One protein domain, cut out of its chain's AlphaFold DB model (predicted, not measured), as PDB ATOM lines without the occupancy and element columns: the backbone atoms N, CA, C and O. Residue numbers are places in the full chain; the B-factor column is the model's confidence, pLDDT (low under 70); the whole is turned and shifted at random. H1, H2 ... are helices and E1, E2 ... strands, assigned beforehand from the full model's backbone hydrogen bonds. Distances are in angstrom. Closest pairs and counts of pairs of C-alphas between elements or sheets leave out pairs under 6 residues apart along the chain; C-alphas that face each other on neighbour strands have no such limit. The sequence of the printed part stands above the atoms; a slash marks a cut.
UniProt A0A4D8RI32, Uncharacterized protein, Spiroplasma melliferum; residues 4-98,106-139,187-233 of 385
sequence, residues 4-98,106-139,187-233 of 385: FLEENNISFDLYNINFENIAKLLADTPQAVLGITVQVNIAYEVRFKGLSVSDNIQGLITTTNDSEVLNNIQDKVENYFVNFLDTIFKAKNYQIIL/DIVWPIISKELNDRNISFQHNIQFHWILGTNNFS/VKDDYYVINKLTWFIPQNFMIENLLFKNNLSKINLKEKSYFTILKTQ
ATOM      1  N   PHE A   4      10.935 -54.845 -50.012       74.88
ATOM      2  CA  PHE A   4      11.342 -54.884 -51.411       74.88
ATOM      3  C   PHE A   4      12.872 -54.775 -51.519       74.88
ATOM      4  O   PHE A   4      13.485 -53.901 -50.908       74.88
ATOM      5  N   LEU A   5      13.472 -55.692 -52.279       73.81
ATOM      6  CA  LEU A   5      14.904 -55.792 -52.567       73.81
ATOM      7  C   LEU A   5      15.042 -55.889 -54.089       73.81
ATOM      8  O   LEU A   5      14.515 -56.834 -54.675       73.81
ATOM      9  N   GLU A   6      15.700 -54.927 -54.733       71.38
ATOM     10  CA  GLU A   6      15.958 -55.006 -56.177       71.38
ATOM     11  C   GLU A   6      17.131 -55.948 -56.476       71.38
ATOM     12  O   GLU A   6      18.019 -56.137 -55.643       71.38
ATOM     13  N   GLU A   7      17.156 -56.524 -57.682       61.59
ATOM     14  CA  GLU A   7      18.132 -57.548 -58.101       61.59
ATOM     15  C   GLU A   7      19.605 -57.084 -58.032       61.59
ATOM     16  O   GLU A   7      20.497 -57.925 -57.969       61.59
ATOM     17  N   ASN A   8      19.864 -55.771 -57.959       64.56
ATOM     18  CA  ASN A   8      21.207 -55.173 -57.894       64.56
ATOM     19  C   ASN A   8      21.482 -54.382 -56.599       64.56
ATOM     20  O   ASN A   8      22.440 -53.615 -56.536       64.56
ATOM     21  N   ASN A   9      20.661 -54.548 -55.558       76.31
ATOM     22  CA  ASN A   9      20.798 -53.773 -54.319       76.31
ATOM     23  C   ASN A   9      21.811 -54.339 -53.318       76.31
ATOM     24  O   ASN A   9      21.948 -53.790 -52.223       76.31
ATOM     25  N   ILE A  10      22.491 -55.429 -53.671       78.12
ATOM     26  CA  ILE A  10      23.535 -56.037 -52.854       78.12
ATOM     27  C   ILE A  10      24.885 -55.742 -53.507       78.12
ATOM     28  O   ILE A  10      25.154 -56.213 -54.610       78.12
ATOM     29  N   SER A  11      25.742 -54.996 -52.815       81.19
ATOM     30  CA  SER A  11      27.137 -54.800 -53.210       81.19
ATOM     31  C   SER A  11      28.091 -55.300 -52.130       81.19
ATOM     32  O   SER A  11      27.741 -55.373 -50.947       81.19
ATOM     33  N   PHE A  12      29.300 -55.662 -52.560       84.00
ATOM     34  CA  PHE A  12      30.349 -56.156 -51.683       84.00
ATOM     35  C   PHE A  12      31.679 -55.487 -52.006       84.00
ATOM     36  O   PHE A  12      32.100 -55.515 -53.163       84.00
ATOM     37  N   ASP A  13      32.363 -54.986 -50.982       85.44
ATOM     38  CA  ASP A  13      33.777 -54.624 -51.067       85.44
ATOM     39  C   ASP A  13      34.609 -55.704 -50.372       85.44
ATOM     40  O   ASP A  13      34.291 -56.141 -49.260       85.44
ATOM     41  N   LEU A  14      35.659 -56.166 -51.052       88.88
ATOM     42  CA  LEU A  14      36.536 -57.236 -50.583       88.88
ATOM     43  C   LEU A  14      37.912 -56.673 -50.249       88.88
ATOM     44  O   LEU A  14      38.592 -56.109 -51.106       88.88
ATOM     45  N   TYR A  15      38.347 -56.901 -49.016       89.25
ATOM     46  CA  TYR A  15      39.648 -56.484 -48.521       89.25
ATOM     47  C   TYR A  15      40.480 -57.721 -48.198       89.25
ATOM     48  O   TYR A  15      40.134 -58.499 -47.310       89.25
ATOM     49  N   ASN A  16      41.593 -57.907 -48.908       90.81
ATOM     50  CA  ASN A  16      42.556 -58.949 -48.559       90.81
ATOM     51  C   ASN A  16      43.261 -58.569 -47.256       90.81
ATOM     52  O   ASN A  16      43.836 -57.480 -47.159       90.81
ATOM     53  N   ILE A  17      43.225 -59.466 -46.272       91.00
ATOM     54  CA  ILE A  17      43.904 -59.261 -44.993       91.00
ATOM     55  C   ILE A  17      45.406 -59.422 -45.203       91.00
ATOM     56  O   ILE A  17      45.869 -60.425 -45.753       91.00
ATOM     57  N   ASN A  18      46.185 -58.445 -44.746       91.69
ATOM     58  CA  ASN A  18      47.630 -58.446 -44.930       91.69
ATOM     59  C   ASN A  18      48.335 -59.177 -43.777       91.69
ATOM     60  O   ASN A  18      48.958 -58.572 -42.902       91.69
ATOM     61  N   PHE A  19      48.236 -60.510 -43.781       90.50
ATOM     62  CA  PHE A  19      48.861 -61.361 -42.762       90.50
ATOM     63  C   PHE A  19      50.388 -61.233 -42.706       90.50
ATOM     64  O   PHE A  19      50.965 -61.430 -41.639       90.50
ATOM     65  N   GLU A  20      51.046 -60.855 -43.807       89.62
ATOM     66  CA  GLU A  20      52.488 -60.596 -43.809       89.62
ATOM     67  C   GLU A  20      52.835 -59.407 -42.903       89.62
ATOM     68  O   GLU A  20      53.741 -59.496 -42.073       89.62
ATOM     69  N   ASN A  21      52.091 -58.304 -43.016       91.88
ATOM     70  CA  ASN A  21      52.281 -57.157 -42.135       91.88
ATOM     71  C   ASN A  21      51.821 -57.452 -40.708       91.88
ATOM     72  O   ASN A  21      52.529 -57.096 -39.769       91.88
ATOM     73  N   ILE A  22      50.713 -58.174 -40.520       92.19
ATOM     74  CA  ILE A  22      50.267 -58.590 -39.180       92.19
ATOM     75  C   ILE A  22      51.343 -59.433 -38.482       92.19
ATOM     76  O   ILE A  22      51.609 -59.214 -37.303       92.19
ATOM     77  N   ALA A  23      52.029 -60.327 -39.197       89.56
ATOM     78  CA  ALA A  23      53.120 -61.123 -38.638       89.56
ATOM     79  C   ALA A  23      54.342 -60.284 -38.220       89.56
ATOM     80  O   ALA A  23      55.072 -60.677 -37.312       89.56
ATOM     81  N   LYS A  24      54.555 -59.110 -38.832       89.75
ATOM     82  CA  LYS A  24      55.582 -58.147 -38.396       89.75
ATOM     83  C   LYS A  24      55.169 -57.421 -37.108       89.75
ATOM     84  O   LYS A  24      56.036 -57.048 -36.323       89.75
ATOM     85  N   LEU A  25      53.865 -57.227 -36.884       88.94
ATOM     86  CA  LEU A  25      53.315 -56.613 -35.666       88.94
ATOM     87  C   LEU A  25      53.246 -57.604 -34.496       88.94
ATOM     88  O   LEU A  25      53.482 -57.237 -33.345       88.94
ATOM     89  N   LEU A  26      52.908 -58.855 -34.800       89.12
ATOM     90  CA  LEU A  26      52.646 -59.925 -33.853       89.12
ATOM     91  C   LEU A  26      53.624 -61.077 -34.094       89.12
ATOM     92  O   LEU A  26      53.429 -61.879 -35.014       89.12
ATOM     93  N   ALA A  27      54.638 -61.188 -33.235       74.62
ATOM     94  CA  ALA A  27      55.525 -62.347 -33.233       74.62
ATOM     95  C   ALA A  27      54.707 -63.657 -33.181       74.62
ATOM     96  O   ALA A  27      53.651 -63.727 -32.542       74.62
ATOM     97  N   ASP A  28      55.191 -64.682 -33.885       73.19
ATOM     98  CA  ASP A  28      54.584 -66.018 -33.952       73.19
ATOM     99  C   ASP A  28      53.189 -66.081 -34.608       73.19
ATOM    100  O   ASP A  28      52.381 -66.961 -34.302       73.19
ATOM    101  N   THR A  29      52.876 -65.155 -35.523       75.50
ATOM    102  CA  THR A  29      51.669 -65.263 -36.362       75.50
ATOM    103  C   THR A  29      51.883 -66.291 -37.479       75.50
ATOM    104  O   THR A  29      52.838 -66.151 -38.248       75.50
ATOM    105  N   PRO A  30      51.016 -67.312 -37.622       72.38
ATOM    106  CA  PRO A  30      51.152 -68.302 -38.687       72.38
ATOM    107  C   PRO A  30      51.026 -67.665 -40.078       72.38
ATOM    108  O   PRO A  30      50.001 -67.077 -40.410       72.38
ATOM    109  N   GLN A  31      52.053 -67.820 -40.919       69.38
ATOM    110  CA  GLN A  31      52.094 -67.224 -42.265       69.38
ATOM    111  C   GLN A  31      51.167 -67.912 -43.285       69.38
ATOM    112  O   GLN A  31      50.955 -67.383 -44.370       69.38
ATOM    113  N   ALA A  32      50.616 -69.086 -42.961       74.06
ATOM    114  CA  ALA A  32      49.775 -69.876 -43.870       74.06
ATOM    115  C   ALA A  32      48.274 -69.507 -43.829       74.06
ATOM    116  O   ALA A  32      47.462 -70.152 -44.496       74.06
ATOM    117  N   VAL A  33      47.890 -68.504 -43.034       80.94
ATOM    118  CA  VAL A  33      46.493 -68.069 -42.912       80.94
ATOM    119  C   VAL A  33      46.143 -67.146 -44.071       80.94
ATOM    120  O   VAL A  33      46.877 -66.209 -44.380       80.94
ATOM    121  N   LEU A  34      45.004 -67.410 -44.702       85.75
ATOM    122  CA  LEU A  34      44.418 -66.573 -45.740       85.75
ATOM    123  C   LEU A  34      43.033 -66.144 -45.288       85.75
ATOM    124  O   LEU A  34      42.256 -66.948 -44.778       85.75
ATOM    125  N   GLY A  35      42.702 -64.885 -45.521       88.31
ATOM    126  CA  GLY A  35      41.445 -64.327 -45.069       88.31
ATOM    127  C   GLY A  35      41.133 -63.017 -45.756       88.31
ATOM    128  O   GLY A  35      42.016 -62.318 -46.262       88.31
ATOM    129  N   ILE A  36      39.847 -62.718 -45.779       90.25
ATOM    130  CA  ILE A  36      39.287 -61.517 -46.375       90.25
ATOM    131  C   ILE A  36      38.324 -60.886 -45.382       90.25
ATOM    132  O   ILE A  36      37.614 -61.585 -44.650       90.25
ATOM    133  N   THR A  37      38.264 -59.566 -45.396       89.94
ATOM    134  CA  THR A  37      37.151 -58.831 -44.811       89.94
ATOM    135  C   THR A  37      36.211 -58.407 -45.932       89.94
ATOM    136  O   THR A  37      36.642 -57.926 -46.977       89.94
ATOM    137  N   VAL A  38      34.919 -58.646 -45.729       88.00
ATOM    138  CA  VAL A  38      33.844 -58.367 -46.681       88.00
ATOM    139  C   VAL A  38      32.943 -57.301 -46.081       88.00
ATOM    140  O   VAL A  38      32.352 -57.516 -45.020       88.00
ATOM    141  N   GLN A  39      32.824 -56.170 -46.767       87.94
ATOM    142  CA  GLN A  39      31.805 -55.170 -46.477       87.94
ATOM    143  C   GLN A  39      30.595 -55.436 -47.365       87.94
ATOM    144  O   GLN A  39      30.695 -55.358 -48.583       87.94
ATOM    145  N   VAL A  40      29.462 -55.760 -46.755       85.25
ATOM    146  CA  VAL A  40      28.188 -56.035 -47.418       85.25
ATOM    147  C   VAL A  40      27.302 -54.802 -47.308       85.25
ATOM    148  O   VAL A  40      27.047 -54.339 -46.197       85.25
ATOM    149  N   ASN A  41      26.778 -54.313 -48.429       84.94
ATOM    150  CA  ASN A  41      25.790 -53.238 -48.452       84.94
ATOM    151  C   ASN A  41      24.510 -53.747 -49.125       84.94
ATOM    152  O   ASN A  41      24.550 -54.145 -50.286       84.94
ATOM    153  N   ILE A  42      23.384 -53.743 -48.406       84.69
ATOM    154  CA  ILE A  42      22.076 -54.182 -48.917       84.69
ATOM    155  C   ILE A  42      21.085 -53.030 -48.799       84.69
ATOM    156  O   ILE A  42      20.616 -52.734 -47.703       84.69
ATOM    157  N   ALA A  43      20.744 -52.389 -49.913       84.50
ATOM    158  CA  ALA A  43      19.675 -51.394 -49.942       84.50
ATOM    159  C   ALA A  43      18.303 -52.082 -50.010       84.50
ATOM    160  O   ALA A  43      18.067 -52.962 -50.841       84.50
ATOM    161  N   TYR A  44      17.367 -51.676 -49.159       83.19
ATOM    162  CA  TYR A  44      16.021 -52.233 -49.138       83.19
ATOM    163  C   TYR A  44      14.970 -51.139 -48.991       83.19
ATOM    164  O   TYR A  44      15.249 -50.023 -48.563       83.19
ATOM    165  N   GLU A  45      13.738 -51.457 -49.358       84.56
ATOM    166  CA  GLU A  45      12.608 -50.545 -49.227       84.56
ATOM    167  C   GLU A  45      11.467 -51.231 -48.476       84.56
ATOM    168  O   GLU A  45      11.102 -52.368 -48.774       84.56
ATOM    169  N   VAL A  46      10.884 -50.540 -47.499       81.25
ATOM    170  CA  VAL A  46       9.684 -50.965 -46.781       81.25
ATOM    171  C   VAL A  46       8.474 -50.204 -47.324       81.25
ATOM    172  O   VAL A  46       8.366 -48.988 -47.175       81.25
ATOM    173  N   ARG A  47       7.536 -50.927 -47.937       84.38
ATOM    174  CA  ARG A  47       6.291 -50.426 -48.529       84.38
ATOM    175  C   ARG A  47       5.080 -50.812 -47.677       84.38
ATOM    176  O   ARG A  47       4.716 -51.987 -47.594       84.38
ATOM    177  N   PHE A  48       4.393 -49.823 -47.109       75.75
ATOM    178  CA  PHE A  48       3.113 -49.984 -46.409       75.75
ATOM    179  C   PHE A  48       2.113 -48.903 -46.830       75.75
ATOM    180  O   PHE A  48       2.370 -47.725 -46.633       75.75
ATOM    181  N   LYS A  49       0.949 -49.307 -47.374       70.69
ATOM    182  CA  LYS A  49      -0.240 -48.461 -47.658       70.69
ATOM    183  C   LYS A  49       0.077 -46.989 -48.017       70.69
ATOM    184  O   LYS A  49      -0.313 -46.076 -47.298       70.69
ATOM    185  N   GLY A  50       0.757 -46.770 -49.145       70.69
ATOM    186  CA  GLY A  50       1.055 -45.424 -49.660       70.69
ATOM    187  C   GLY A  50       2.306 -44.755 -49.077       70.69
ATOM    188  O   GLY A  50       2.600 -43.624 -49.445       70.69
ATOM    189  N   LEU A  51       3.049 -45.446 -48.210       71.12
ATOM    190  CA  LEU A  51       4.354 -45.031 -47.702       71.12
ATOM    191  C   LEU A  51       5.423 -46.023 -48.163       71.12
ATOM    192  O   LEU A  51       5.287 -47.234 -47.969       71.12
ATOM    193  N   SER A  52       6.479 -45.488 -48.763       78.75
ATOM    194  CA  SER A  52       7.709 -46.176 -49.153       78.75
ATOM    195  C   SER A  52       8.870 -45.563 -48.380       78.75
ATOM    196  O   SER A  52       9.113 -44.361 -48.503       78.75
ATOM    197  N   VAL A  53       9.573 -46.365 -47.584       78.06
ATOM    198  CA  VAL A  53      10.762 -45.934 -46.836       78.06
ATOM    199  C   VAL A  53      11.944 -46.782 -47.276       78.06
ATOM    200  O   VAL A  53      11.902 -48.000 -47.136       78.06
ATOM    201  N   SER A  54      12.983 -46.151 -47.811       81.88
ATOM    202  CA  SER A  54      14.246 -46.817 -48.139       81.88
ATOM    203  C   SER A  54      15.173 -46.834 -46.929       81.88
ATOM    204  O   SER A  54      15.223 -45.863 -46.176       81.88
ATOM    205  N   ASP A  55      15.921 -47.918 -46.770       77.56
ATOM    206  CA  ASP A  55      16.935 -48.090 -45.734       77.56
ATOM    207  C   ASP A  55      18.063 -49.007 -46.249       77.56
ATOM    208  O   ASP A  55      17.979 -49.548 -47.359       77.56
ATOM    209  N   ASN A  56      19.149 -49.160 -45.494       81.56
ATOM    210  CA  ASN A  56      20.266 -50.021 -45.867       81.56
ATOM    211  C   ASN A  56      20.773 -50.891 -44.708       81.56
ATOM    212  O   ASN A  56      20.699 -50.543 -43.535       81.56
ATOM    213  N   ILE A  57      21.300 -52.062 -45.055       79.25
ATOM    214  CA  ILE A  57      22.079 -52.903 -44.148       79.25
ATOM    215  C   ILE A  57      23.538 -52.755 -44.555       79.25
ATOM    216  O   ILE A  57      23.889 -53.054 -45.695       79.25
ATOM    217  N   GLN A  58      24.380 -52.326 -43.620       79.94
ATOM    218  CA  GLN A  58      25.834 -52.326 -43.768       79.94
ATOM    219  C   GLN A  58      26.422 -53.345 -42.792       79.94
ATOM    220  O   GLN A  58      26.328 -53.177 -41.576       79.94
ATOM    221  N   GLY A  59      26.989 -54.426 -43.322       79.88
ATOM    222  CA  GLY A  59      27.636 -55.479 -42.542       79.88
ATOM    223  C   GLY A  59      29.124 -55.551 -42.852       79.88
ATOM    224  O   GLY A  59      29.513 -55.423 -44.007       79.88
ATOM    225  N   LEU A  60      29.957 -55.786 -41.842       85.88
ATOM    226  CA  LEU A  60      31.389 -56.011 -42.021       85.88
ATOM    227  C   LEU A  60      31.761 -57.336 -41.359       85.88
ATOM    228  O   LEU A  60      31.521 -57.521 -40.166       85.88
ATOM    229  N   ILE A  61      32.284 -58.278 -42.143       85.44
ATOM    230  CA  ILE A  61      32.530 -59.656 -41.704       85.44
ATOM    231  C   ILE A  61      33.925 -60.081 -42.147       85.44
ATOM    232  O   ILE A  61      34.323 -59.818 -43.278       85.44
ATOM    233  N   THR A  62      34.646 -60.788 -41.284       88.38
ATOM    234  CA  THR A  62      35.926 -61.414 -41.628       88.38
ATOM    235  C   THR A  62      35.746 -62.915 -41.796       88.38
ATOM    236  O   THR A  62      35.110 -63.561 -40.966       88.38
ATOM    237  N   THR A  63      36.318 -63.475 -42.859       85.88
ATOM    238  CA  THR A  63      36.341 -64.919 -43.121       85.88
ATOM    239  C   THR A  63      37.744 -65.378 -43.515       85.88
ATOM    240  O   THR A  63      38.584 -64.575 -43.917       85.88
ATOM    241  N   THR A  64      38.022 -66.667 -43.346       89.00
ATOM    242  CA  THR A  64      39.372 -67.248 -43.371       89.00
ATOM    243  C   THR A  64      39.321 -68.733 -43.725       89.00
ATOM    244  O   THR A  64      38.276 -69.372 -43.595       89.00
ATOM    245  N   ASN A  65      40.458 -69.293 -44.138       87.31
ATOM    246  CA  ASN A  65      40.647 -70.740 -44.260       87.31
ATOM    247  C   ASN A  65      40.790 -71.459 -42.901       87.31
ATOM    248  O   ASN A  65      40.601 -72.671 -42.850       87.31
ATOM    249  N   ASP A  66      41.091 -70.728 -41.822       89.31
ATOM    250  CA  ASP A  66      41.198 -71.247 -40.452       89.31
ATOM    251  C   ASP A  66      40.623 -70.244 -39.436       89.31
ATOM    252  O   ASP A  66      41.241 -69.226 -39.102       89.31
ATOM    253  N   SER A  67      39.403 -70.516 -38.962       86.69
ATOM    254  CA  SER A  67      38.666 -69.629 -38.055       86.69
ATOM    255  C   SER A  67      39.222 -69.598 -36.634       86.69
ATOM    256  O   SER A  67      39.096 -68.578 -35.957       86.69
ATOM    257  N   GLU A  68      39.811 -70.695 -36.156       87.62
ATOM    258  CA  GLU A  68      40.372 -70.750 -34.804       87.62
ATOM    259  C   GLU A  68      41.637 -69.893 -34.731       87.62
ATOM    260  O   GLU A  68      41.775 -69.044 -33.844       87.62
ATOM    261  N   VAL A  69      42.513 -70.039 -35.730       88.06
ATOM    262  CA  VAL A  69      43.727 -69.230 -35.832       88.06
ATOM    263  C   VAL A  69      43.389 -67.754 -36.051       88.06
ATOM    264  O   VAL A  69      43.983 -66.903 -35.390       88.06
ATOM    265  N   LEU A  70      42.404 -67.424 -36.899       89.25
ATOM    266  CA  LEU A  70      41.967 -66.035 -37.097       89.25
ATOM    267  C   LEU A  70      41.482 -65.388 -35.798       89.25
ATOM    268  O   LEU A  70      41.901 -64.273 -35.496       89.25
ATOM    269  N   ASN A  71      40.643 -66.080 -35.021       89.00
ATOM    270  CA  ASN A  71      40.146 -65.556 -33.747       89.00
ATOM    271  C   ASN A  71      41.302 -65.196 -32.799       89.00
ATOM    272  O   ASN A  71      41.289 -64.125 -32.193       89.00
ATOM    273  N   ASN A  72      42.326 -66.052 -32.718       90.56
ATOM    274  CA  ASN A  72      43.525 -65.792 -31.920       90.56
ATOM    275  C   ASN A  72      44.336 -64.602 -32.470       90.56
ATOM    276  O   ASN A  72      44.801 -63.757 -31.707       90.56
ATOM    277  N   ILE A  73      44.483 -64.491 -33.795       92.25
ATOM    278  CA  ILE A  73      45.153 -63.344 -34.427       92.25
ATOM    279  C   ILE A  73      44.400 -62.044 -34.124       92.25
ATOM    280  O   ILE A  73      45.038 -61.060 -33.755       92.25
ATOM    281  N   GLN A  74      43.069 -62.031 -34.214       92.31
ATOM    282  CA  GLN A  74      42.257 -60.858 -33.880       92.31
ATOM    283  C   GLN A  74      42.439 -60.445 -32.416       92.31
ATOM    284  O   GLN A  74      42.730 -59.279 -32.156       92.31
ATOM    285  N   ASP A  75      42.372 -61.391 -31.473       92.31
ATOM    286  CA  ASP A  75      42.608 -61.113 -30.049       92.31
ATOM    287  C   ASP A  75      44.017 -60.524 -29.818       92.31
ATOM    288  O   ASP A  75      44.207 -59.595 -29.024       92.31
ATOM    289  N   LYS A  76      45.032 -61.022 -30.535       93.75
ATOM    290  CA  LYS A  76      46.398 -60.483 -30.474       93.75
ATOM    291  C   LYS A  76      46.514 -59.089 -31.100       93.75
ATOM    292  O   LYS A  76      47.194 -58.246 -30.517       93.75
ATOM    293  N   VAL A  77      45.868 -58.824 -32.240       94.00
ATOM    294  CA  VAL A  77      45.880 -57.502 -32.899       94.00
ATOM    295  C   VAL A  77      45.201 -56.455 -32.019       94.00
ATOM    296  O   VAL A  77      45.738 -55.361 -31.849       94.00
ATOM    297  N   GLU A  78      44.074 -56.792 -31.393       93.88
ATOM    298  CA  GLU A  78      43.404 -55.904 -30.439       93.88
ATOM    299  C   GLU A  78      44.311 -55.562 -29.254       93.88
ATOM    300  O   GLU A  78      44.496 -54.389 -28.919       93.88
ATOM    301  N   ASN A  79      44.945 -56.574 -28.657       94.25
ATOM    302  CA  ASN A  79      45.894 -56.375 -27.562       94.25
ATOM    303  C   ASN A  79      47.119 -55.557 -27.992       94.25
ATOM    304  O   ASN A  79      47.578 -54.691 -27.242       94.25
ATOM    305  N   TYR A  80      47.643 -55.795 -29.196       95.25
ATOM    306  CA  TYR A  80      48.702 -54.978 -29.780       95.25
ATOM    307  C   TYR A  80      48.268 -53.519 -29.876       95.25
ATOM    308  O   TYR A  80      49.006 -52.642 -29.435       95.25
ATOM    309  N   PHE A  81      47.065 -53.251 -30.383       94.88
ATOM    310  CA  PHE A  81      46.569 -51.889 -30.525       94.88
ATOM    311  C   PHE A  81      46.400 -51.194 -29.169       94.88
ATOM    312  O   PHE A  81      46.806 -50.045 -29.011       94.88
ATOM    313  N   VAL A  82      45.911 -51.897 -28.143       95.25
ATOM    314  CA  VAL A  82      45.854 -51.366 -26.769       95.25
ATOM    315  C   VAL A  82      47.255 -51.022 -26.234       95.25
ATOM    316  O   VAL A  82      47.443 -49.965 -25.631       95.25
ATOM    317  N   ASN A  83      48.261 -51.868 -26.485       96.06
ATOM    318  CA  ASN A  83      49.660 -51.602 -26.114       96.06
ATOM    319  C   ASN A  83      50.270 -50.434 -26.900       96.06
ATOM    320  O   ASN A  83      51.068 -49.656 -26.370       96.06
ATOM    321  N   PHE A  84      49.902 -50.320 -28.170       95.50
ATOM    322  CA  PHE A  84      50.298 -49.233 -29.046       95.50
ATOM    323  C   PHE A  84      49.763 -47.895 -28.519       95.50
ATOM    324  O   PHE A  84      50.547 -46.963 -28.344       95.50
ATOM    325  N   LEU A  85      48.477 -47.825 -28.150       95.31
ATOM    326  CA  LEU A  85      47.892 -46.638 -27.517       95.31
ATOM    327  C   LEU A  85      48.586 -46.282 -26.196       95.31
ATOM    328  O   LEU A  85      48.913 -45.119 -25.974       95.31
ATOM    329  N   ASP A  86      48.856 -47.273 -25.339       97.00
ATOM    330  CA  ASP A  86      49.588 -47.059 -24.082       97.00
ATOM    331  C   ASP A  86      50.977 -46.454 -24.330       97.00
ATOM    332  O   ASP A  86      51.359 -45.491 -23.673       97.00
ATOM    333  N   THR A  87      51.701 -46.940 -25.341       95.94
ATOM    334  CA  THR A  87      53.019 -46.404 -25.716       95.94
ATOM    335  C   THR A  87      52.937 -44.933 -26.136       95.94
ATOM    336  O   THR A  87      53.734 -44.112 -25.675       95.94
ATOM    337  N   ILE A  88      51.954 -44.587 -26.973       95.38
ATOM    338  CA  ILE A  88      51.730 -43.214 -27.450       95.38
ATOM    339  C   ILE A  88      51.380 -42.287 -26.290       95.38
ATOM    340  O   ILE A  88      51.954 -41.205 -26.152       95.38
ATOM    341  N   PHE A  89      50.429 -42.693 -25.448       95.12
ATOM    342  CA  PHE A  89      49.978 -41.856 -24.345       95.12
ATOM    343  C   PHE A  89      51.044 -41.733 -23.260       95.12
ATOM    344  O   PHE A  89      51.238 -40.637 -22.738       95.12
ATOM    345  N   LYS A  90      51.819 -42.787 -22.989       96.50
ATOM    346  CA  LYS A  90      52.956 -42.738 -22.067       96.50
ATOM    347  C   LYS A  90      54.013 -41.722 -22.495       96.50
ATOM    348  O   LYS A  90      54.507 -40.986 -21.647       96.50
ATOM    349  N   ALA A  91      54.317 -41.620 -23.792       95.00
ATOM    350  CA  ALA A  91      55.241 -40.604 -24.315       95.00
ATOM    351  C   ALA A  91      54.752 -39.161 -24.077       95.00
ATOM    352  O   ALA A  91      55.545 -38.223 -24.079       95.00
ATOM    353  N   LYS A  92      53.449 -38.986 -23.836       92.62
ATOM    354  CA  LYS A  92      52.808 -37.719 -23.467       92.62
ATOM    355  C   LYS A  92      52.505 -37.622 -21.968       92.62
ATOM    356  O   LYS A  92      51.681 -36.809 -21.568       92.62
ATOM    357  N   ASN A  93      53.110 -38.471 -21.135       93.81
ATOM    358  CA  ASN A  93      52.820 -38.573 -19.698       93.81
ATOM    359  C   ASN A  93      51.326 -38.784 -19.389       93.81
ATOM    360  O   ASN A  93      50.820 -38.314 -18.372       93.81
ATOM    361  N   TYR A  94      50.612 -39.471 -20.284       93.81
ATOM    362  CA  TYR A  94      49.165 -39.685 -20.232       93.81
ATOM    363  C   TYR A  94      48.344 -38.383 -20.199       93.81
ATOM    364  O   TYR A  94      47.213 -38.371 -19.714       93.81
ATOM    365  N   GLN A  95      48.898 -37.289 -20.728       92.06
ATOM    366  CA  GLN A  95      48.245 -35.988 -20.840       92.06
ATOM    367  C   GLN A  95      47.979 -35.652 -22.308       92.06
ATOM    368  O   GLN A  95      48.869 -35.685 -23.159       92.06
ATOM    369  N   ILE A  96      46.729 -35.317 -22.612       90.19
ATOM    370  CA  ILE A  96      46.283 -34.866 -23.927       90.19
ATOM    371  C   ILE A  96      45.901 -33.397 -23.773       90.19
ATOM    372  O   ILE A  96      44.887 -33.073 -23.153       90.19
ATOM    373  N   ILE A  97      46.758 -32.518 -24.294       89.00
ATOM    374  CA  ILE A  97      46.621 -31.072 -24.120       89.00
ATOM    375  C   ILE A  97      45.545 -30.538 -25.065       89.00
ATOM    376  O   ILE A  97      45.621 -30.720 -26.279       89.00
ATOM    377  N   LEU A  98      44.547 -29.886 -24.481       84.31
ATOM    378  CA  LEU A  98      43.464 -29.191 -25.153       84.31
ATOM    379  C   LEU A  98      43.873 -27.750 -25.463       84.31
ATOM    380  O   LEU A  98      44.478 -27.083 -24.625       84.31
ATOM    381  N   ASP A 106      37.802 -34.433 -32.916       75.31
ATOM    382  CA  ASP A 106      38.588 -35.550 -32.395       75.31
ATOM    383  C   ASP A 106      40.077 -35.176 -32.383       75.31
ATOM    384  O   ASP A 106      40.721 -35.064 -33.426       75.31
ATOM    385  N   ILE A 107      40.618 -34.958 -31.188       81.19
ATOM    386  CA  ILE A 107      42.031 -34.623 -30.976       81.19
ATOM    387  C   ILE A 107      42.907 -35.852 -30.740       81.19
ATOM    388  O   ILE A 107      44.133 -35.758 -30.780       81.19
ATOM    389  N   VAL A 108      42.296 -37.001 -30.457       86.75
ATOM    390  CA  VAL A 108      43.016 -38.237 -30.145       86.75
ATOM    391  C   VAL A 108      43.404 -38.925 -31.447       86.75
ATOM    392  O   VAL A 108      44.542 -39.370 -31.604       86.75
ATOM    393  N   TRP A 109      42.490 -38.962 -32.417       87.88
ATOM    394  CA  TRP A 109      42.728 -39.643 -33.682       87.88
ATOM    395  C   TRP A 109      43.891 -39.084 -34.520       87.88
ATOM    396  O   TRP A 109      44.683 -39.888 -35.019       87.88
ATOM    397  N   PRO A 110      44.095 -37.759 -34.661       88.81
ATOM    398  CA  PRO A 110      45.268 -37.224 -35.358       88.81
ATOM    399  C   PRO A 110      46.601 -37.690 -34.755       88.81
ATOM    400  O   PRO A 110      47.565 -37.905 -35.485       88.81
ATOM    401  N   ILE A 111      46.657 -37.897 -33.433       91.06
ATOM    402  CA  ILE A 111      47.845 -38.425 -32.745       91.06
ATOM    403  C   ILE A 111      48.074 -39.889 -33.147       91.06
ATOM    404  O   ILE A 111      49.187 -40.272 -33.493       91.06
ATOM    405  N   ILE A 112      47.013 -40.698 -33.123       92.06
ATOM    406  CA  ILE A 112      47.054 -42.134 -33.428       92.06
ATOM    407  C   ILE A 112      47.381 -42.389 -34.900       92.06
ATOM    408  O   ILE A 112      48.275 -43.171 -35.206       92.06
ATOM    409  N   SER A 113      46.662 -41.732 -35.809       92.56
ATOM    410  CA  SER A 113      46.825 -41.910 -37.256       92.56
ATOM    411  C   SER A 113      48.218 -41.519 -37.729       92.56
ATOM    412  O   SER A 113      48.793 -42.226 -38.550       92.56
ATOM    413  N   LYS A 114      48.799 -40.447 -37.173       94.56
ATOM    414  CA  LYS A 114      50.193 -40.086 -37.439       94.56
ATOM    415  C   LYS A 114      51.144 -41.224 -37.055       94.56
ATOM    416  O   LYS A 114      51.937 -41.643 -37.883       94.56
ATOM    417  N   GLU A 115      51.026 -41.759 -35.843       95.44
ATOM    418  CA  GLU A 115      51.893 -42.845 -35.360       95.44
ATOM    419  C   GLU A 115      51.714 -44.156 -36.142       95.44
ATOM    420  O   GLU A 115      52.679 -44.892 -36.339       95.44
ATOM    421  N   LEU A 116      50.497 -44.459 -36.604       94.50
ATOM    422  CA  LEU A 116      50.246 -45.602 -37.486       94.50
ATOM    423  C   LEU A 116      50.900 -45.396 -38.862       94.50
ATOM    424  O   LEU A 116      51.586 -46.294 -39.350       94.50
ATOM    425  N   ASN A 117      50.748 -44.203 -39.449       95.50
ATOM    426  CA  ASN A 117      51.362 -43.837 -40.729       95.50
ATOM    427  C   ASN A 117      52.895 -43.856 -40.657       95.50
ATOM    428  O   ASN A 117      53.534 -44.437 -41.528       95.50
ATOM    429  N   ASP A 118      53.486 -43.292 -39.599       95.81
ATOM    430  CA  ASP A 118      54.942 -43.259 -39.392       95.81
ATOM    431  C   ASP A 118      55.534 -44.681 -39.283       95.81
ATOM    432  O   ASP A 118      56.700 -44.911 -39.612       95.81
ATOM    433  N   ARG A 119      54.721 -45.661 -38.863       93.81
ATOM    434  CA  ARG A 119      55.078 -47.089 -38.798       93.81
ATOM    435  C   ARG A 119      54.673 -47.887 -40.040       93.81
ATOM    436  O   ARG A 119      54.900 -49.094 -40.061       93.81
ATOM    437  N   ASN A 120      54.105 -47.240 -41.061       94.88
ATOM    438  CA  ASN A 120      53.548 -47.867 -42.264       94.88
ATOM    439  C   ASN A 120      52.510 -48.963 -41.962       94.88
ATOM    440  O   ASN A 120      52.486 -49.995 -42.631       94.88
ATOM    441  N   ILE A 121      51.669 -48.748 -40.949       94.12
ATOM    442  CA  ILE A 121      50.573 -49.656 -40.605       94.12
ATOM    443  C   ILE A 121      49.315 -49.181 -41.325       94.12
ATOM    444  O   ILE A 121      48.884 -48.045 -41.131       94.12
ATOM    445  N   SER A 122      48.712 -50.046 -42.135       93.44
ATOM    446  CA  SER A 122      47.438 -49.762 -42.797       93.44
ATOM    447  C   SER A 122      46.286 -49.810 -41.793       93.44
ATOM    448  O   SER A 122      46.214 -50.715 -40.959       93.44
ATOM    449  N   PHE A 123      45.360 -48.856 -41.880       93.06
ATOM    450  CA  PHE A 123      44.177 -48.803 -41.025       93.06
ATOM    451  C   PHE A 123      42.970 -48.208 -41.749       93.06
ATOM    452  O   PHE A 123      43.111 -47.357 -42.626       93.06
ATOM    453  N   GLN A 124      41.770 -48.587 -41.306       87.06
ATOM    454  CA  GLN A 124      40.531 -47.894 -41.663       87.06
ATOM    455  C   GLN A 124      39.956 -47.219 -40.421       87.06
ATOM    456  O   GLN A 124      39.620 -47.885 -39.442       87.06
ATOM    457  N   HIS A 125      39.880 -45.883 -40.444       77.44
ATOM    458  CA  HIS A 125      39.418 -45.101 -39.300       77.44
ATOM    459  C   HIS A 125      37.916 -45.236 -39.101       77.44
ATOM    460  O   HIS A 125      37.141 -44.732 -39.912       77.44
ATOM    461  N   ASN A 126      37.536 -45.820 -37.972       74.69
ATOM    462  CA  ASN A 126      36.221 -45.637 -37.382       74.69
ATOM    463  C   ASN A 126      36.300 -46.009 -35.883       74.69
ATOM    464  O   ASN A 126      35.787 -47.015 -35.414       74.69
ATOM    465  N   ILE A 127      37.071 -45.231 -35.116       78.19
ATOM    466  CA  ILE A 127      37.145 -45.386 -33.655       78.19
ATOM    467  C   ILE A 127      36.356 -44.260 -33.012       78.19
ATOM    468  O   ILE A 127      36.608 -43.091 -33.288       78.19
ATOM    469  N   GLN A 128      35.465 -44.612 -32.092       73.31
ATOM    470  CA  GLN A 128      34.820 -43.651 -31.214       73.31
ATOM    471  C   GLN A 128      35.523 -43.642 -29.857       73.31
ATOM    472  O   GLN A 128      35.390 -44.567 -29.050       73.31
ATOM    473  N   PHE A 129      36.272 -42.573 -29.590       72.56
ATOM    474  CA  PHE A 129      36.723 -42.266 -28.239       72.56
ATOM    475  C   PHE A 129      35.568 -41.631 -27.480       72.56
ATOM    476  O   PHE A 129      35.070 -40.576 -27.860       72.56
ATOM    477  N   HIS A 130      35.126 -42.270 -26.402       62.41
ATOM    478  CA  HIS A 130      34.070 -41.694 -25.588       62.41
ATOM    479  C   HIS A 130      34.672 -40.782 -24.527       62.41
ATOM    480  O   HIS A 130      35.433 -41.222 -23.659       62.41
ATOM    481  N   TRP A 131      34.324 -39.503 -24.602       62.91
ATOM    482  CA  TRP A 131      34.688 -38.505 -23.606       62.91
ATOM    483  C   TRP A 131      33.476 -38.301 -22.695       62.91
ATOM    484  O   TRP A 131      32.359 -38.123 -23.169       62.91
ATOM    485  N   ILE A 132      33.676 -38.357 -21.377       47.34
ATOM    486  CA  ILE A 132      32.593 -38.317 -20.372       47.34
ATOM    487  C   ILE A 132      32.117 -36.867 -20.127       47.34
ATOM    488  O   ILE A 132      31.806 -36.473 -19.015       47.34
ATOM    489  N   LEU A 133      32.088 -36.034 -21.163       44.53
ATOM    490  CA  LEU A 133      31.417 -34.738 -21.124       44.53
ATOM    491  C   LEU A 133      30.474 -34.693 -22.320       44.53
ATOM    492  O   LEU A 133      30.866 -34.330 -23.417       44.53
ATOM    493  N   GLY A 134      29.260 -35.191 -22.083       37.22
ATOM    494  CA  GLY A 134      28.034 -34.865 -22.808       37.22
ATOM    495  C   GLY A 134      28.082 -34.782 -24.339       37.22
ATOM    496  O   GLY A 134      28.415 -33.753 -24.901       37.22
ATOM    497  N   THR A 135      27.520 -35.813 -24.976       31.30
ATOM    498  CA  THR A 135      26.574 -35.698 -26.108       31.30
ATOM    499  C   THR A 135      27.032 -35.036 -27.421       31.30
ATOM    500  O   THR A 135      27.211 -33.831 -27.511       31.30
ATOM    501  N   ASN A 136      27.048 -35.848 -28.488       31.36
ATOM    502  CA  ASN A 136      26.599 -35.552 -29.859       31.36
ATOM    503  C   ASN A 136      26.675 -34.092 -30.344       31.36
ATOM    504  O   ASN A 136      25.771 -33.333 -30.023       31.36
ATOM    505  N   ASN A 137      27.635 -33.777 -31.229       34.09
ATOM    506  CA  ASN A 137      27.589 -32.859 -32.397       34.09
ATOM    507  C   ASN A 137      26.817 -31.514 -32.350       34.09
ATOM    508  O   ASN A 137      26.736 -30.829 -33.369       34.09
ATOM    509  N   PHE A 138      26.307 -31.071 -31.209       33.03
ATOM    510  CA  PHE A 138      25.580 -29.824 -31.032       33.03
ATOM    511  C   PHE A 138      26.312 -28.978 -29.994       33.03
ATOM    512  O   PHE A 138      26.000 -28.992 -28.811       33.03
ATOM    513  N   SER A 139      27.269 -28.198 -30.494       38.38
ATOM    514  CA  SER A 139      27.530 -26.820 -30.062       38.38
ATOM    515  C   SER A 139      27.639 -26.558 -28.549       38.38
ATOM    516  O   SER A 139      26.631 -26.326 -27.886       38.38
ATOM    517  N   VAL A 187      42.597 -29.272 -10.266       81.69
ATOM    518  CA  VAL A 187      43.690 -28.334 -10.512       81.69
ATOM    519  C   VAL A 187      45.011 -29.011 -10.138       81.69
ATOM    520  O   VAL A 187      45.177 -29.420  -8.990       81.69
ATOM    521  N   LYS A 188      45.953 -29.139 -11.081       83.25
ATOM    522  CA  LYS A 188      47.282 -29.740 -10.851       83.25
ATOM    523  C   LYS A 188      48.366 -28.834 -11.413       83.25
ATOM    524  O   LYS A 188      48.285 -28.526 -12.589       83.25
ATOM    525  N   ASP A 189      49.353 -28.435 -10.610       83.25
ATOM    526  CA  ASP A 189      50.510 -27.601 -10.995       83.25
ATOM    527  C   ASP A 189      50.185 -26.554 -12.072       83.25
ATOM    528  O   ASP A 189      49.557 -25.552 -11.738       83.25
ATOM    529  N   ASP A 190      50.504 -26.816 -13.344       90.31
ATOM    530  CA  ASP A 190      50.318 -25.893 -14.477       90.31
ATOM    531  C   ASP A 190      49.091 -26.187 -15.363       90.31
ATOM    532  O   ASP A 190      48.888 -25.539 -16.391       90.31
ATOM    533  N   TYR A 191      48.242 -27.144 -14.977       90.19
ATOM    534  CA  TYR A 191      47.118 -27.633 -15.777       90.19
ATOM    535  C   TYR A 191      45.797 -27.721 -15.000       90.19
ATOM    536  O   TYR A 191      45.742 -27.987 -13.796       90.19
ATOM    537  N   TYR A 192      44.699 -27.583 -15.737       88.12
ATOM    538  CA  TYR A 192      43.380 -28.059 -15.329       88.12
ATOM    539  C   TYR A 192      43.120 -29.427 -15.960       88.12
ATOM    540  O   TYR A 192      43.316 -29.603 -17.163       88.12
ATOM    541  N   VAL A 193      42.677 -30.402 -15.163       86.88
ATOM    542  CA  VAL A 193      42.237 -31.719 -15.640       86.88
ATOM    543  C   VAL A 193      40.747 -31.642 -15.931       86.88
ATOM    544  O   VAL A 193      39.938 -31.551 -15.009       86.88
ATOM    545  N   ILE A 194      40.406 -31.680 -17.214       81.00
ATOM    546  CA  ILE A 194      39.036 -31.484 -17.691       81.00
ATOM    547  C   ILE A 194      38.282 -32.808 -17.711       81.00
ATOM    548  O   ILE A 194      37.131 -32.883 -17.301       81.00
ATOM    549  N   ASN A 195      38.925 -33.877 -18.185       80.44
ATOM    550  CA  ASN A 195      38.272 -35.175 -18.292       80.44
ATOM    551  C   ASN A 195      39.283 -36.328 -18.341       80.44
ATOM    552  O   ASN A 195      40.495 -36.125 -18.427       80.44
ATOM    553  N   LYS A 196      38.773 -37.559 -18.306       86.12
ATOM    554  CA  LYS A 196      39.538 -38.803 -18.399       86.12
ATOM    555  C   LYS A 196      39.139 -39.602 -19.636       86.12
ATOM    556  O   LYS A 196      37.960 -39.847 -19.887       86.12
ATOM    557  N   LEU A 197      40.140 -40.099 -20.343       87.62
ATOM    558  CA  LEU A 197      40.007 -41.127 -21.357       87.62
ATOM    559  C   LEU A 197      40.361 -42.475 -20.732       87.62
ATOM    560  O   LEU A 197      41.454 -42.669 -20.200       87.62
ATOM    561  N   THR A 198      39.409 -43.404 -20.759       90.44
ATOM    562  CA  THR A 198      39.552 -44.711 -20.089       90.44
ATOM    563  C   THR A 198      39.270 -45.896 -21.006       90.44
ATOM    564  O   THR A 198      39.663 -47.014 -20.688       90.44
ATOM    565  N   TRP A 199      38.600 -45.670 -22.136       90.31
ATOM    566  CA  TRP A 199      38.214 -46.703 -23.091       90.31
ATOM    567  C   TRP A 199      37.849 -46.089 -24.450       90.31
ATOM    568  O   TRP A 199      37.686 -44.873 -24.561       90.31
ATOM    569  N   PHE A 200      37.700 -46.939 -25.467       89.62
ATOM    570  CA  PHE A 200      37.215 -46.594 -26.809       89.62
ATOM    571  C   PHE A 200      36.302 -47.703 -27.367       89.62
ATOM    572  O   PHE A 200      36.284 -48.812 -26.829       89.62
ATOM    573  N   ILE A 201      35.531 -47.401 -28.418       89.25
ATOM    574  CA  ILE A 201      34.772 -48.390 -29.202       89.25
ATOM    575  C   ILE A 201      35.318 -48.393 -30.640       89.25
ATOM    576  O   ILE A 201      35.233 -47.367 -31.320       89.25
ATOM    577  N   PRO A 202      35.879 -49.512 -31.122       88.12
ATOM    578  CA  PRO A 202      36.475 -49.619 -32.454       88.12
ATOM    579  C   PRO A 202      35.442 -49.971 -33.539       88.12
ATOM    580  O   PRO A 202      35.549 -51.023 -34.168       88.12
ATOM    581  N   GLN A 203      34.453 -49.095 -33.757       86.12
ATOM    582  CA  GLN A 203      33.356 -49.278 -34.725       86.12
ATOM    583  C   GLN A 203      33.859 -49.644 -36.118       86.12
ATOM    584  O   GLN A 203      34.281 -48.783 -36.856       86.12
ATOM    585  N   ASN A 204      33.796 -50.901 -36.545       86.00
ATOM    586  CA  ASN A 204      34.334 -51.307 -37.858       86.00
ATOM    587  C   ASN A 204      35.821 -50.933 -38.077       86.00
ATOM    588  O   ASN A 204      36.259 -50.759 -39.214       86.00
ATOM    589  N   PHE A 205      36.603 -50.784 -37.003       90.44
ATOM    590  CA  PHE A 205      38.022 -50.460 -37.101       90.44
ATOM    591  C   PHE A 205      38.815 -51.660 -37.626       90.44
ATOM    592  O   PHE A 205      38.612 -52.798 -37.186       90.44
ATOM    593  N   MET A 206      39.742 -51.391 -38.543       92.25
ATOM    594  CA  MET A 206      40.607 -52.407 -39.138       92.25
ATOM    595  C   MET A 206      42.070 -51.990 -39.064       92.25
ATOM    596  O   MET A 206      42.390 -50.824 -39.296       92.25
ATOM    597  N   ILE A 207      42.944 -52.962 -38.809       93.88
ATOM    598  CA  ILE A 207      44.400 -52.849 -38.950       93.88
ATOM    599  C   ILE A 207      44.826 -53.878 -39.989       93.88
ATOM    600  O   ILE A 207      44.471 -55.044 -39.860       93.88
ATOM    601  N   GLU A 208      45.559 -53.462 -41.022       94.06
ATOM    602  CA  GLU A 208      46.003 -54.352 -42.107       94.06
ATOM    603  C   GLU A 208      44.835 -55.124 -42.757       94.06
ATOM    604  O   GLU A 208      44.946 -56.302 -43.101       94.06
ATOM    605  N   ASN A 209      43.693 -54.436 -42.892       92.81
ATOM    606  CA  ASN A 209      42.392 -54.960 -43.327       92.81
ATOM    607  C   ASN A 209      41.790 -56.055 -42.431       92.81
ATOM    608  O   ASN A 209      40.773 -56.633 -42.796       92.81
ATOM    609  N   LEU A 210      42.366 -56.333 -41.260       93.31
ATOM    610  CA  LEU A 210      41.768 -57.220 -40.273       93.31
ATOM    611  C   LEU A 210      40.838 -56.433 -39.346       93.31
ATOM    612  O   LEU A 210      41.279 -55.583 -38.569       93.31
ATOM    613  N   LEU A 211      39.552 -56.767 -39.402       92.00
ATOM    614  CA  LEU A 211      38.535 -56.269 -38.482       92.00
ATOM    615  C   LEU A 211      38.792 -56.710 -37.041       92.00
ATOM    616  O   LEU A 211      39.087 -57.879 -36.782       92.00
ATOM    617  N   PHE A 212      38.593 -55.787 -36.103       92.12
ATOM    618  CA  PHE A 212      38.567 -56.111 -34.678       92.12
ATOM    619  C   PHE A 212      37.400 -57.062 -34.386       92.12
ATOM    620  O   PHE A 212      36.274 -56.850 -34.822       92.12
ATOM    621  N   LYS A 213      37.648 -58.116 -33.621       89.25
ATOM    622  CA  LYS A 213      36.614 -59.047 -33.163       89.25
ATOM    623  C   LYS A 213      35.598 -58.347 -32.253       89.25
ATOM    624  O   LYS A 213      34.404 -58.603 -32.352       89.25
ATOM    625  N   ASN A 214      36.056 -57.413 -31.422       84.94
ATOM    626  CA  ASN A 214      35.245 -56.587 -30.528       84.94
ATOM    627  C   ASN A 214      34.875 -55.223 -31.150       84.94
ATOM    628  O   ASN A 214      34.812 -54.215 -30.446       84.94
ATOM    629  N   ASN A 215      34.622 -55.175 -32.464       82.12
ATOM    630  CA  ASN A 215      34.394 -53.944 -33.240       82.12
ATOM    631  C   ASN A 215      33.201 -53.072 -32.800       82.12
ATOM    632  O   ASN A 215      33.079 -51.949 -33.262       82.12
ATOM    633  N   LEU A 216      32.305 -53.532 -31.931       83.75
ATOM    634  CA  LEU A 216      31.188 -52.728 -31.407       83.75
ATOM    635  C   LEU A 216      31.155 -52.702 -29.874       83.75
ATOM    636  O   LEU A 216      30.213 -52.190 -29.269       83.75
ATOM    637  N   SER A 217      32.201 -53.234 -29.243       87.56
ATOM    638  CA  SER A 217      32.305 -53.366 -27.797       87.56
ATOM    639  C   SER A 217      33.319 -52.383 -27.229       87.56
ATOM    640  O   SER A 217      34.276 -51.964 -27.877       87.56
ATOM    641  N   LYS A 218      33.113 -52.020 -25.966       89.62
ATOM    642  CA  LYS A 218      34.034 -51.171 -25.218       89.62
ATOM    643  C   LYS A 218      35.353 -51.908 -24.951       89.62
ATOM    644  O   LYS A 218      35.349 -52.937 -24.278       89.62
ATOM    645  N   ILE A 219      36.472 -51.313 -25.367       91.44
ATOM    646  CA  ILE A 219      37.831 -51.769 -25.047       91.44
ATOM    647  C   ILE A 219      38.480 -50.780 -24.075       91.44
ATOM    648  O   ILE A 219      38.540 -49.577 -24.337       91.44
ATOM    649  N   ASN A 220      38.956 -51.276 -22.929       92.94
ATOM    650  CA  ASN A 220      39.618 -50.445 -21.921       92.94
ATOM    651  C   ASN A 220      41.063 -50.126 -22.324       92.94
ATOM    652  O   ASN A 220      41.777 -50.979 -22.850       92.94
ATOM    653  N   LEU A 221      41.505 -48.909 -22.012       92.75
ATOM    654  CA  LEU A 221      42.922 -48.560 -22.057       92.75
ATOM    655  C   LEU A 221      43.662 -49.209 -20.880       92.75
ATOM    656  O   LEU A 221      43.068 -49.437 -19.825       92.75
ATOM    657  N   LYS A 222      44.967 -49.461 -21.046       94.88
ATOM    658  CA  LYS A 222      45.838 -49.945 -19.961       94.88
ATOM    659  C   LYS A 222      45.908 -48.963 -18.801       94.88
ATOM    660  O   LYS A 222      45.671 -49.334 -17.660       94.88
ATOM    661  N   GLU A 223      46.199 -47.711 -19.132       94.38
ATOM    662  CA  GLU A 223      46.283 -46.608 -18.189       94.38
ATOM    663  C   GLU A 223      45.308 -45.503 -18.576       94.38
ATOM    664  O   GLU A 223      44.964 -45.304 -19.748       94.38
ATOM    665  N   LYS A 224      44.841 -44.772 -17.565       91.62
ATOM    666  CA  LYS A 224      43.943 -43.637 -17.782       91.62
ATOM    667  C   LYS A 224      44.748 -42.486 -18.364       91.62
ATOM    668  O   LYS A 224      45.745 -42.079 -17.776       91.62
ATOM    669  N   SER A 225      44.264 -41.924 -19.463       91.12
ATOM    670  CA  SER A 225      44.779 -40.658 -19.987       91.12
ATOM    671  C   SER A 225      43.867 -39.514 -19.579       91.12
ATOM    672  O   SER A 225      42.677 -39.713 -19.329       91.12
ATOM    673  N   TYR A 226      44.418 -38.314 -19.482       88.94
ATOM    674  CA  TYR A 226      43.710 -37.133 -19.012       88.94
ATOM    675  C   TYR A 226      43.713 -36.067 -20.089       88.94
ATOM    676  O   TYR A 226      44.757 -35.739 -20.648       88.94
ATOM    677  N   PHE A 227      42.540 -35.507 -20.348       87.44
ATOM    678  CA  PHE A 227      42.420 -34.286 -21.119       87.44
ATOM    679  C   PHE A 227      42.723 -33.116 -20.198       87.44
ATOM    680  O   PHE A 227      42.075 -32.944 -19.161       87.44
ATOM    681  N   THR A 228      43.738 -32.346 -20.559       88.88
ATOM    682  CA  THR A 228      44.261 -31.256 -19.741       88.88
ATOM    683  C   THR A 228      44.325 -29.980 -20.549       88.88
ATOM    684  O   THR A 228      44.624 -30.029 -21.731       88.88
ATOM    685  N   ILE A 229      44.141 -28.831 -19.917       88.44
ATOM    686  CA  ILE A 229      44.396 -27.526 -20.536       88.44
ATOM    687  C   ILE A 229      45.380 -26.752 -19.669       88.44
ATOM    688  O   ILE A 229      45.334 -26.852 -18.441       88.44
ATOM    689  N   LEU A 230      46.297 -26.024 -20.304       91.31
ATOM    690  CA  LEU A 230      47.244 -25.168 -19.594       91.31
ATOM    691  C   LEU A 230      46.479 -24.117 -18.789       91.31
ATOM    692  O   LEU A 230      45.546 -23.497 -19.301       91.31
ATOM    693  N   LYS A 231      46.880 -23.898 -17.535       90.81
ATOM    694  CA  LYS A 231      46.242 -22.911 -16.656       90.81
ATOM    695  C   LYS A 231      46.267 -21.517 -17.248       90.81
ATOM    696  O   LYS A 231      45.225 -20.891 -17.355       90.81
ATOM    697  N   THR A 232      47.444 -21.075 -17.684       91.62
ATOM    698  CA  THR A 232      47.651 -19.752 -18.284       91.62
ATOM    699  C   THR A 232      46.719 -19.515 -19.467       91.62
ATOM    700  O   THR A 232      46.108 -18.457 -19.576       91.62
ATOM    701  N   GLN A 233      46.554 -20.531 -20.312       89.12
ATOM    702  CA  GLN A 233      45.660 -20.502 -21.462       89.12
ATOM    703  C   GLN A 233      44.187 -20.462 -21.051       89.12
ATOM    704  O   GLN A 233      43.434 -19.639 -21.568       89.12
TER     705      GLN A 233
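Overview. This is residues 4 to 98, 106 to 139 and 187 to 233 of the 385 residues of an uncharacterized protein of Spiroplasma melliferum (UniProt A0A4D8RI32). A long, twisted arm of three strands, E1, E2 and E3, reaches away from a body that holds H3, the strands E4, E5 and E6 and long loops, and the long helix H2 leads from the arm's base into that body. There H2 runs over a second small twisted sheet, E4, E6 and E5, and H3 packs across H2, while the short H1 sits near the arm's base. The 176 printed residues hold three named helices and six named strands, in the order E1 H1 E2 E3 H2 E4 H3 E5 E6, of the mixed class. The first sheet is antiparallel in the order E1, E2, E3; the second is mixed in the order E4, E6, E5. The whole is loose, with a radius of gyration of the C-alphas of 20.1 A, and flat, spanning 64 by 52 by 24 A.

Arrangement. E2, residues 35 to 48, and E3, residues 51 to 64, form an antiparallel hairpin, with N 42 and O 57 2.8 A apart. E1, residues 10 to 16, is antiparallel to E2, with N 13 and O 39 2.9 A apart. H2, residues 67 to 91, only grazes this sheet, with its residues 67 to 71. H1, residues 19 to 25, only just touches residues 77 to 80 of H2, the closest C-alphas being those of Leu 25 and Tyr 80, 7.7 A apart. E5, residues 191 to 201, and E6, residues 219 to 230, form an antiparallel hairpin, with N 197 and O 225 2.8 A apart. E4, residues 95 to 97, is parallel to E6, with N 96 and O 226 2.8 A apart. H2 is on this second sheet, over E6 at a height of 10.6 A, and runs along the strands, at 23 degrees to E6 on the local plane; the closest C-alphas are those of Val 82 and Leu 221, 6.2 A apart. H3, residues 109 to 118, only just touches residues 85 to 88 of H2, with C-alphas 85 and 112 closest at 7.5 A. In H1, H2 and H3 every O i to N i+4 pair is within hydrogen-bond range.

Along the chain. E1 begins at C-alpha 10 (23.535, -56.037, -52.854), and E6 ends at C-alpha 230 (47.244, -25.168, -19.594). From first to last C-alpha, E2 measures 40.9 A, E3 41.7 A, H2 36.1 A, E6 28.7 A and E5 27.6 A. E6 bends by 79 degrees at residue 222.

Size, cuts and confidence. The C-alphas farthest apart, of Lys 49 and Asp 189, are 66.0 A apart. Residues 99 to 105 and 140 to 186 are not printed, leaving C-alpha gaps of 10.8 A and 25.4 A. The link from E5 to E6 is long, with 17 residues. Residues 134 to 139 stand free. Confidence is under 70 at residues 7 to 8, 31 and 130 to 139.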